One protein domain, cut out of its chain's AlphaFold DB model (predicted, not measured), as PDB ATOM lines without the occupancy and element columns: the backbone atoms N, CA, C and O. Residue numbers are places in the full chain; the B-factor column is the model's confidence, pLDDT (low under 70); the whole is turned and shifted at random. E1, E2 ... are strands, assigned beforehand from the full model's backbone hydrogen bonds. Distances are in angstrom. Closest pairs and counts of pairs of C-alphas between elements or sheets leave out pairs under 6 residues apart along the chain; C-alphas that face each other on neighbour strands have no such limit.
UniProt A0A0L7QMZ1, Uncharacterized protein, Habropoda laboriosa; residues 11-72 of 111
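Overview. This is residues 11 to 72 of the 111 residues of an uncharacterized protein of Habropoda laboriosa (UniProt A0A0L7QMZ1). This model has little regular structure: one long two-stranded hairpin, E1 and E2, with long stretches that hold no named element before it, residues 11 to 41, and after it, residues 59 to 72, and a short antiparallel pairing of residues 29 to 30 with residues 38 to 39. Residues 29 to 39 fold back on themselves, and their turn and the hairpin's turn mark the two ends of the long axis. The printed part has 62 residues, with no named helix and two named strands, E1 then E2, in one antiparallel sheet; the class is all strand, though under half of the residues are in named elements. It is compact, with a radius of gyration of the C-alphas of 11.5 A, and spans 36 by 24 by 22 A, only just elongated.

Along the chain. Find C-alpha 42 at (186.261, 189.529, 160.789); from there E1, residues 42 to 48, runs 18.8 A. E2, residues 51 to 58, runs 21.2 A to C-alpha 58 at (184.520, 186.250, 167.636).

Arrangement. E1 and E2 form a hairpin with a tight link, antiparallel at 144 degrees. Look at C-alphas 43 and 56, which face each other at 4.2 A. N 46 and O 53, at 2.9 A, are within hydrogen-bond range.

Size, cuts and confidence. The C-alphas farthest apart, of His 35 and Lys 50, are 36.3 A apart. The printed part has no cut, and no printed residue is under 70 in pLDDT.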
ATOM      1  N   ILE A  11     184.807 180.929 165.420       97.44
ATOM      2  CA  ILE A  11     185.976 180.619 166.242       97.44
ATOM      3  C   ILE A  11     186.350 181.797 167.137       97.44
ATOM      4  O   ILE A  11     186.314 182.951 166.706       97.44
ATOM      5  N   LYS A  12     186.691 181.513 168.394       97.44
ATOM      6  CA  LYS A  12     187.215 182.506 169.331       97.44
ATOM      7  C   LYS A  12     188.611 182.948 168.909       97.44
ATOM      8  O   LYS A  12     189.411 182.137 168.449       97.44
ATOM      9  N   ILE A  13     188.909 184.231 169.085       97.25
ATOM     10  CA  ILE A  13     190.213 184.794 168.724       97.25
ATOM     11  C   ILE A  13     191.370 184.124 169.480       97.25
ATOM     12  O   ILE A  13     192.403 183.880 168.867       97.25
ATOM     13  N   SER A  14     191.182 183.747 170.749       96.75
ATOM     14  CA  SER A  14     192.189 183.016 171.539       96.75
ATOM     15  C   SER A  14     192.557 181.638 170.984       96.75
ATOM     16  O   SER A  14     193.630 181.133 171.294       96.75
ATOM     17  N   ALA A  15     191.699 181.030 170.161       96.56
ATOM     18  CA  ALA A  15     191.968 179.732 169.544       96.56
ATOM     19  C   ALA A  15     192.789 179.846 168.244       96.56
ATOM     20  O   ALA A  15     193.155 178.832 167.646       96.56
ATOM     21  N   LEU A  16     193.063 181.067 167.775       96.44
ATOM     22  CA  LEU A  16     193.869 181.314 166.585       96.44
ATOM     23  C   LEU A  16     195.354 181.409 166.933       96.44
ATOM     24  O   LEU A  16     195.735 181.888 167.997       96.44
ATOM     25  N   LYS A  17     196.210 181.016 165.984       94.44
ATOM     26  CA  LYS A  17     197.640 181.339 166.055       94.44
ATOM     27  C   LYS A  17     197.830 182.845 165.892       94.44
ATOM     28  O   LYS A  17     197.094 183.459 165.117       94.44
ATOM     29  N   GLU A  18     198.834 183.416 166.552       91.06
ATOM     30  CA  GLU A  18     199.099 184.865 166.550       91.06
ATOM     31  C   GLU A  18     199.268 185.461 165.141       91.06
ATOM     32  O   GLU A  18     198.885 186.602 164.896       91.06
ATOM     33  N   ASP A  19     199.788 184.680 164.194       94.06
ATOM     34  CA  ASP A  19     200.037 185.073 162.806       94.06
ATOM     35  C   ASP A  19     198.835 184.858 161.866       94.06
ATOM     36  O   ASP A  19     198.910 185.138 160.665       94.06
ATOM     37  N   THR A  20     197.699 184.387 162.393       96.38
ATOM     38  CA  THR A  20     196.494 184.146 161.592       96.38
ATOM     39  C   THR A  20     195.967 185.461 161.021       96.38
ATOM     40  O   THR A  20     195.562 186.370 161.748       96.38
ATOM     41  N   ARG A  21     195.914 185.562 159.688       97.00
ATOM     42  CA  ARG A  21     195.376 186.744 159.005       97.00
ATOM     43  C   ARG A  21     193.854 186.769 159.127       97.00
ATOM     44  O   ARG A  21     193.177 185.847 158.678       97.00
ATOM     45  N   ILE A  22     193.339 187.856 159.693       98.12
ATOM     46  CA  ILE A  22     191.905 188.122 159.815       98.12
ATOM     47  C   ILE A  22     191.530 189.210 158.810       98.12
ATOM     48  O   ILE A  22     192.046 190.329 158.886       98.12
ATOM     49  N   ASP A  23     190.610 188.902 157.901       98.12
ATOM     50  CA  ASP A  23     189.953 189.904 157.071       98.12
ATOM     51  C   ASP A  23     188.932 190.669 157.921       98.12
ATOM     52  O   ASP A  23     187.872 190.158 158.285       98.12
ATOM     53  N   ARG A  24     189.273 191.912 158.266       97.44
ATOM     54  CA  ARG A  24     188.453 192.785 159.117       97.44
ATOM     55  C   ARG A  24     187.314 193.475 158.360       97.44
ATOM     56  O   ARG A  24     186.508 194.146 159.009       97.44
ATOM     57  N   TYR A  25     187.248 193.350 157.037       97.25
ATOM     58  CA  TYR A  25     186.145 193.883 156.234       97.25
ATOM     59  C   TYR A  25     184.981 192.895 156.156       97.25
ATOM     60  O   TYR A  25     183.823 193.301 156.090       97.25
ATOM     61  N   ASP A  26     185.279 191.605 156.250       97.56
ATOM     62  CA  ASP A  26     184.299 190.533 156.178       97.56
ATOM     63  C   ASP A  26     183.727 190.181 157.560       97.56
ATOM     64  O   ASP A  26     184.117 189.217 158.229       97.56
ATOM     65  N   LYS A  27     182.797 191.022 158.018       96.69
ATOM     66  CA  LYS A  27     182.127 190.889 159.314       96.69
ATOM     67  C   LYS A  27     180.677 190.458 159.160       96.69
ATOM     68  O   LYS A  27     179.962 190.939 158.285       96.69
ATOM     69  N   LEU A  28     180.215 189.637 160.096       94.75
ATOM     70  CA  LEU A  28     178.808 189.309 160.274       94.75
ATOM     71  C   LEU A  28     178.269 189.903 161.571       94.75
ATOM     72  O   LEU A  28     178.981 190.044 162.563       94.75
ATOM     73  N   SER A  29     176.973 190.201 161.566       91.81
ATOM     74  CA  SER A  29     176.217 190.521 162.773       91.81
ATOM     75  C   SER A  29     175.421 189.292 163.194       91.81
ATOM     76  O   SER A  29     174.480 188.894 162.511       91.81
ATOM     77  N   ILE A  30     175.813 188.682 164.309       89.56
ATOM     78  CA  ILE A  30     175.224 187.444 164.820       89.56
ATOM     79  C   ILE A  30     174.080 187.778 165.780       89.56
ATOM     80  O   ILE A  30     174.184 188.688 166.608       89.56
ATOM     81  N   ARG A  31     172.985 187.021 165.669       85.31
ATOM     82  CA  ARG A  31     171.827 187.020 166.577       85.31
ATOM     83  C   ARG A  31     171.566 185.604 167.083       85.31
ATOM     84  O   ARG A  31     171.986 184.645 166.448       85.31
ATOM     85  N   GLY A  32     170.845 185.483 168.196       78.25
ATOM     86  CA  GLY A  32     170.354 184.195 168.704       78.25
ATOM     87  C   GLY A  32     171.250 183.522 169.744       78.25
ATOM     88  O   GLY A  32     170.798 182.596 170.404       78.25
ATOM     89  N   VAL A  33     172.478 184.015 169.944       74.44
ATOM     90  CA  VAL A  33     173.346 183.598 171.066       74.44
ATOM     91  C   VAL A  33     173.181 184.543 172.265       74.44
ATOM     92  O   VAL A  33     173.238 184.120 173.415       74.44
ATOM     93  N   THR A  34     172.919 185.825 172.004       74.06
ATOM     94  CA  THR A  34     172.550 186.836 173.003       74.06
ATOM     95  C   THR A  34     171.267 187.555 172.586       74.06
ATOM     96  O   THR A  34     170.815 187.441 171.443       74.06
ATOM     97  N   HIS A  35     170.678 188.313 173.517       73.62
ATOM     98  CA  HIS A  35     169.558 189.215 173.225       73.62
ATOM     99  C   HIS A  35     169.956 190.336 172.248       73.62
ATOM    100  O   HIS A  35     169.126 190.835 171.488       73.62
ATOM    101  N   GLU A  36     171.236 190.715 172.245       78.06
ATOM    102  CA  GLU A  36     171.781 191.773 171.399       78.06
ATOM    103  C   GLU A  36     172.424 191.228 170.117       78.06
ATOM    104  O   GLU A  36     172.722 190.045 169.978       78.06
ATOM    105  N   ARG A  37     172.656 192.112 169.142       83.44
ATOM    106  CA  ARG A  37     173.487 191.775 167.981       83.44
ATOM    107  C   ARG A  37     174.950 191.871 168.367       83.44
ATOM    108  O   ARG A  37     175.399 192.947 168.747       83.44
ATOM    109  N   VAL A  38     175.709 190.803 168.153       87.50
ATOM    110  CA  VAL A  38     177.165 190.829 168.331       87.50
ATOM    111  C   VAL A  38     177.835 190.778 166.966       87.50
ATOM    112  O   VAL A  38     177.549 189.898 166.156       87.50
ATOM    113  N   SER A  39     178.706 191.746 166.687       92.62
ATOM    114  CA  SER A  39     179.480 191.776 165.445       92.62
ATOM    115  C   SER A  39     180.746 190.933 165.578       92.62
ATOM    116  O   SER A  39     181.426 190.981 166.604       92.62
ATOM    117  N   THR A  40     181.079 190.170 164.543       96.69
ATOM    118  CA  THR A  40     182.336 189.417 164.472       96.69
ATOM    119  C   THR A  40     183.515 190.372 164.273       96.69
ATOM    120  O   THR A  40     183.377 191.462 163.716       96.69
ATOM    121  N   LEU A  41     184.714 189.945 164.657       97.50
ATOM    122  CA  LEU A  41     185.951 190.701 164.445       97.50
ATOM    123  C   LEU A  41     186.376 190.730 162.967       97.50
ATOM    124  O   LEU A  41     187.049 191.672 162.544       97.50
ATOM    125  N   GLY A  42     185.950 189.727 162.201       98.12
ATOM    126  CA  GLY A  42     186.261 189.529 160.789       98.12
ATOM    127  C   GLY A  42     186.079 188.062 160.404       98.12
ATOM    128  O   GLY A  42     185.403 187.315 161.123       98.12
ATOM    129  N   SER A  43     186.734 187.632 159.332       98.31
ATOM    130  CA  SER A  43     186.837 186.220 158.964       98.31
ATOM    131  C   SER A  43     188.285 185.774 158.771       98.31
ATOM    132  O   SER A  43     189.186 186.584 158.562       98.31
ATOM    133  N   ALA A  44     188.520 184.472 158.885       97.81
ATOM    134  CA  ALA A  44     189.805 183.844 158.625       97.81
ATOM    135  C   ALA A  44     189.591 182.488 157.947       97.81
ATOM    136  O   ALA A  44     188.601 181.797 158.207       97.81
ATOM    137  N   TYR A  45     190.532 182.096 157.090       96.31
ATOM    138  CA  TYR A  45     190.582 180.743 156.542       96.31
ATOM    139  C   TYR A  45     191.499 179.878 157.396       96.31
ATOM    140  O   TYR A  45     192.677 180.188 157.566       96.31
ATOM    141  N   LEU A  46     190.958 178.776 157.905       94.12
ATOM    142  CA  LEU A  46     191.687 177.785 158.686       94.12
ATOM    143  C   LEU A  46     191.707 176.466 157.930       94.12
ATOM    144  O   LEU A  46     190.722 176.089 157.304       94.12
ATOM    145  N   THR A  47     192.826 175.753 157.996       90.62
ATOM    146  CA  THR A  47     192.938 174.431 157.375       90.62
ATOM    147  C   THR A  47     192.638 173.352 158.406       90.62
ATOM    148  O   THR A  47     193.385 173.183 159.367       90.62
ATOM    149  N   LEU A  48     191.564 172.597 158.186       86.38
ATOM    150  CA  LEU A  48     191.162 171.443 158.990       86.38
ATOM    151  C   LEU A  48     191.182 170.211 158.088       86.38
ATOM    152  O   LEU A  48     190.615 170.242 157.006       86.38
ATOM    153  N   TYR A  49     191.886 169.148 158.489       84.25
ATOM    154  CA  TYR A  49     192.059 167.935 157.667       84.25
ATOM    155  C   TYR A  49     192.459 168.224 156.205       84.25
ATOM    156  O   TYR A  49     191.951 167.608 155.274       84.25
ATOM    157  N   LYS A  50     193.397 169.167 156.006       85.00
ATOM    158  CA  LYS A  50     193.888 169.641 154.692       85.00
ATOM    159  C   LYS A  50     192.866 170.412 153.845       85.00
ATOM    160  O   LYS A  50     193.173 170.765 152.711       85.00
ATOM    161  N   MET A  51     191.702 170.731 154.400       85.50
ATOM    162  CA  MET A  51     190.660 171.493 153.724       85.50
ATOM    163  C   MET A  51     190.570 172.912 154.293       85.50
ATOM    164  O   MET A  51     190.448 173.070 155.512       85.50
ATOM    165  N   PRO A  52     190.620 173.952 153.445       91.25
ATOM    166  CA  PRO A  52     190.414 175.318 153.890       91.25
ATOM    167  C   PRO A  52     188.934 175.546 154.210       91.25
ATOM    168  O   PRO A  52     188.052 175.311 153.386       91.25
ATOM    169  N   LEU A  53     188.668 176.049 155.408       92.94
ATOM    170  CA  LEU A  53     187.347 176.428 155.876       92.94
ATOM    171  C   LEU A  53     187.361 177.882 156.318       92.94
ATOM    172  O   LEU A  53     188.253 178.323 157.042       92.94
ATOM    173  N   LYS A  54     186.338 178.619 155.901       95.50
ATOM    174  CA  LYS A  54     186.107 179.981 156.362       95.50
ATOM    175  C   LYS A  54     185.447 179.950 157.738       95.50
ATOM    176  O   LYS A  54     184.419 179.294 157.909       95.50
ATOM    177  N   PHE A  55     186.012 180.699 158.678       97.25
ATOM    178  CA  PHE A  55     185.456 180.963 160.001       97.25
ATOM    179  C   PHE A  55     185.262 182.457 160.199       97.25
ATOM    180  O   PHE A  55     186.113 183.252 159.804       97.25
ATOM    181  N   HIS A  56     184.179 182.837 160.867       97.81
ATOM    182  CA  HIS A  56     184.050 184.173 161.424       97.81
ATOM    183  C   HIS A  56     184.619 184.209 162.839       97.81
ATOM    184  O   HIS A  56     184.307 183.369 163.685       97.81
ATOM    185  N   VAL A  57     185.481 185.193 163.079       97.81
ATOM    186  CA  VAL A  57     186.226 185.317 164.329       97.81
ATOM    187  C   VAL A  57     185.404 186.120 165.327       97.81
ATOM    188  O   VAL A  57     184.935 187.215 165.015       97.81
ATOM    189  N   VAL A  58     185.244 185.600 166.537       96.44
ATOM    190  CA  VAL A  58     184.520 186.250 167.636       96.44
ATOM    191  C   VAL A  58     185.463 186.536 168.810       96.44
ATOM    192  O   VAL A  58     186.480 185.854 168.955       96.44
ATOM    193  N   PRO A  59     185.178 187.550 169.648       95.44
ATOM    194  CA  PRO A  59     185.952 187.772 170.868       95.44
ATOM    195  C   PRO A  59     185.780 186.603 171.846       95.44
ATOM    196  O   PRO A  59     184.782 185.885 171.803       95.44
ATOM    197  N   ASP A  60     186.710 186.443 172.785       95.25
ATOM    198  CA  ASP A  60     186.659 185.339 173.756       95.25
ATOM    199  C   ASP A  60     185.463 185.423 174.712       95.25
ATOM    200  O   ASP A  60     184.969 184.397 175.194       95.25
ATOM    201  N   SER A  61     184.965 186.647 174.915       92.69
ATOM    202  CA  SER A  61     183.743 186.962 175.653       92.69
ATOM    203  C   SER A  61     182.459 186.537 174.937       92.69
ATOM    204  O   SER A  61     181.383 186.620 175.528       92.69
ATOM    205  N   PHE A  62     182.535 186.083 173.679       92.38
ATOM    206  CA  PHE A  62     181.373 185.571 172.965       92.38
ATOM    207  C   PHE A  62     180.806 184.342 173.705       92.38
ATOM    208  O   PHE A  62     181.574 183.426 174.025       92.38
ATOM    209  N   PRO A  63     179.487 184.292 173.986       90.38
ATOM    210  CA  PRO A  63     178.915 183.369 174.968       90.38
ATOM    211  C   PRO A  63     178.668 181.971 174.397       90.38
ATOM    212  O   PRO A  63     177.545 181.484 174.306       90.38
ATOM    213  N   ILE A  64     179.759 181.310 174.027       90.19
ATOM    214  CA  ILE A  64     179.819 179.889 173.702       90.19
ATOM    215  C   ILE A  64     180.847 179.229 174.625       90.19
ATOM    216  O   ILE A  64     181.892 179.809 174.942       90.19
ATOM    217  N   ASN A  65     180.546 178.014 175.070       89.94
ATOM    218  CA  ASN A  65     181.371 177.228 175.997       89.94
ATOM    219  C   ASN A  65     182.468 176.404 175.297       89.94
ATOM    220  O   ASN A  65     183.201 175.669 175.950       89.94
ATOM    221  N   VAL A  66     182.578 176.525 173.977       93.00
ATOM    222  CA  VAL A  66     183.596 175.881 173.145       93.00
ATOM    223  C   VAL A  66     184.459 176.937 172.460       93.00
ATOM    224  O   VAL A  66     184.076 178.099 172.353       93.00
ATOM    225  N   GLU A  67     185.615 176.526 171.953       94.81
ATOM    226  CA  GLU A  67     186.515 177.405 171.197       94.81
ATOM    227  C   GLU A  67     185.952 177.783 169.822       94.81
ATOM    228  O   GLU A  67     186.215 178.869 169.312       94.81
ATOM    229  N   GLY A  68     185.145 176.903 169.225       94.56
ATOM    230  CA  GLY A  68     184.567 177.132 167.909       94.56
ATOM    231  C   GLY A  68     183.392 176.222 167.565       94.56
ATOM    232  O   GLY A  68     183.166 175.162 168.169       94.56
ATOM    233  N   ILE A  69     182.641 176.658 166.559       94.81
ATOM    234  CA  ILE A  69     181.443 176.012 166.029       94.81
ATOM    235  C   ILE A  69     181.627 175.804 164.528       94.81
ATOM    236  O   ILE A  69     181.945 176.739 163.799       94.81
ATOM    237  N   LEU A  70     181.405 174.576 164.070       93.69
ATOM    238  CA  LEU A  70     181.187 174.252 162.667       93.69
ATOM    239  C   LEU A  70     179.686 174.327 162.399       93.69
ATOM    240  O   LEU A  70     178.921 173.512 162.923       93.69
ATOM    241  N   GLY A  71     179.300 175.350 161.648       93.00
ATOM    242  CA  GLY A  71     177.919 175.712 161.376       93.00
ATOM    243  C   GLY A  71     177.333 175.013 160.153       93.00
ATOM    244  O   GLY A  71     177.934 174.133 159.527       93.00
ATOM    245  N   PHE A  72     176.146 175.463 159.766       90.88
ATOM    246  CA  PHE A  72     175.409 174.977 158.614       90.88
ATOM    247  C   PHE A  72     176.179 175.153 157.304       90.88
ATOM    248  O   PHE A  72     176.100 174.271 156.457       90.88
TER     249      PHE A  72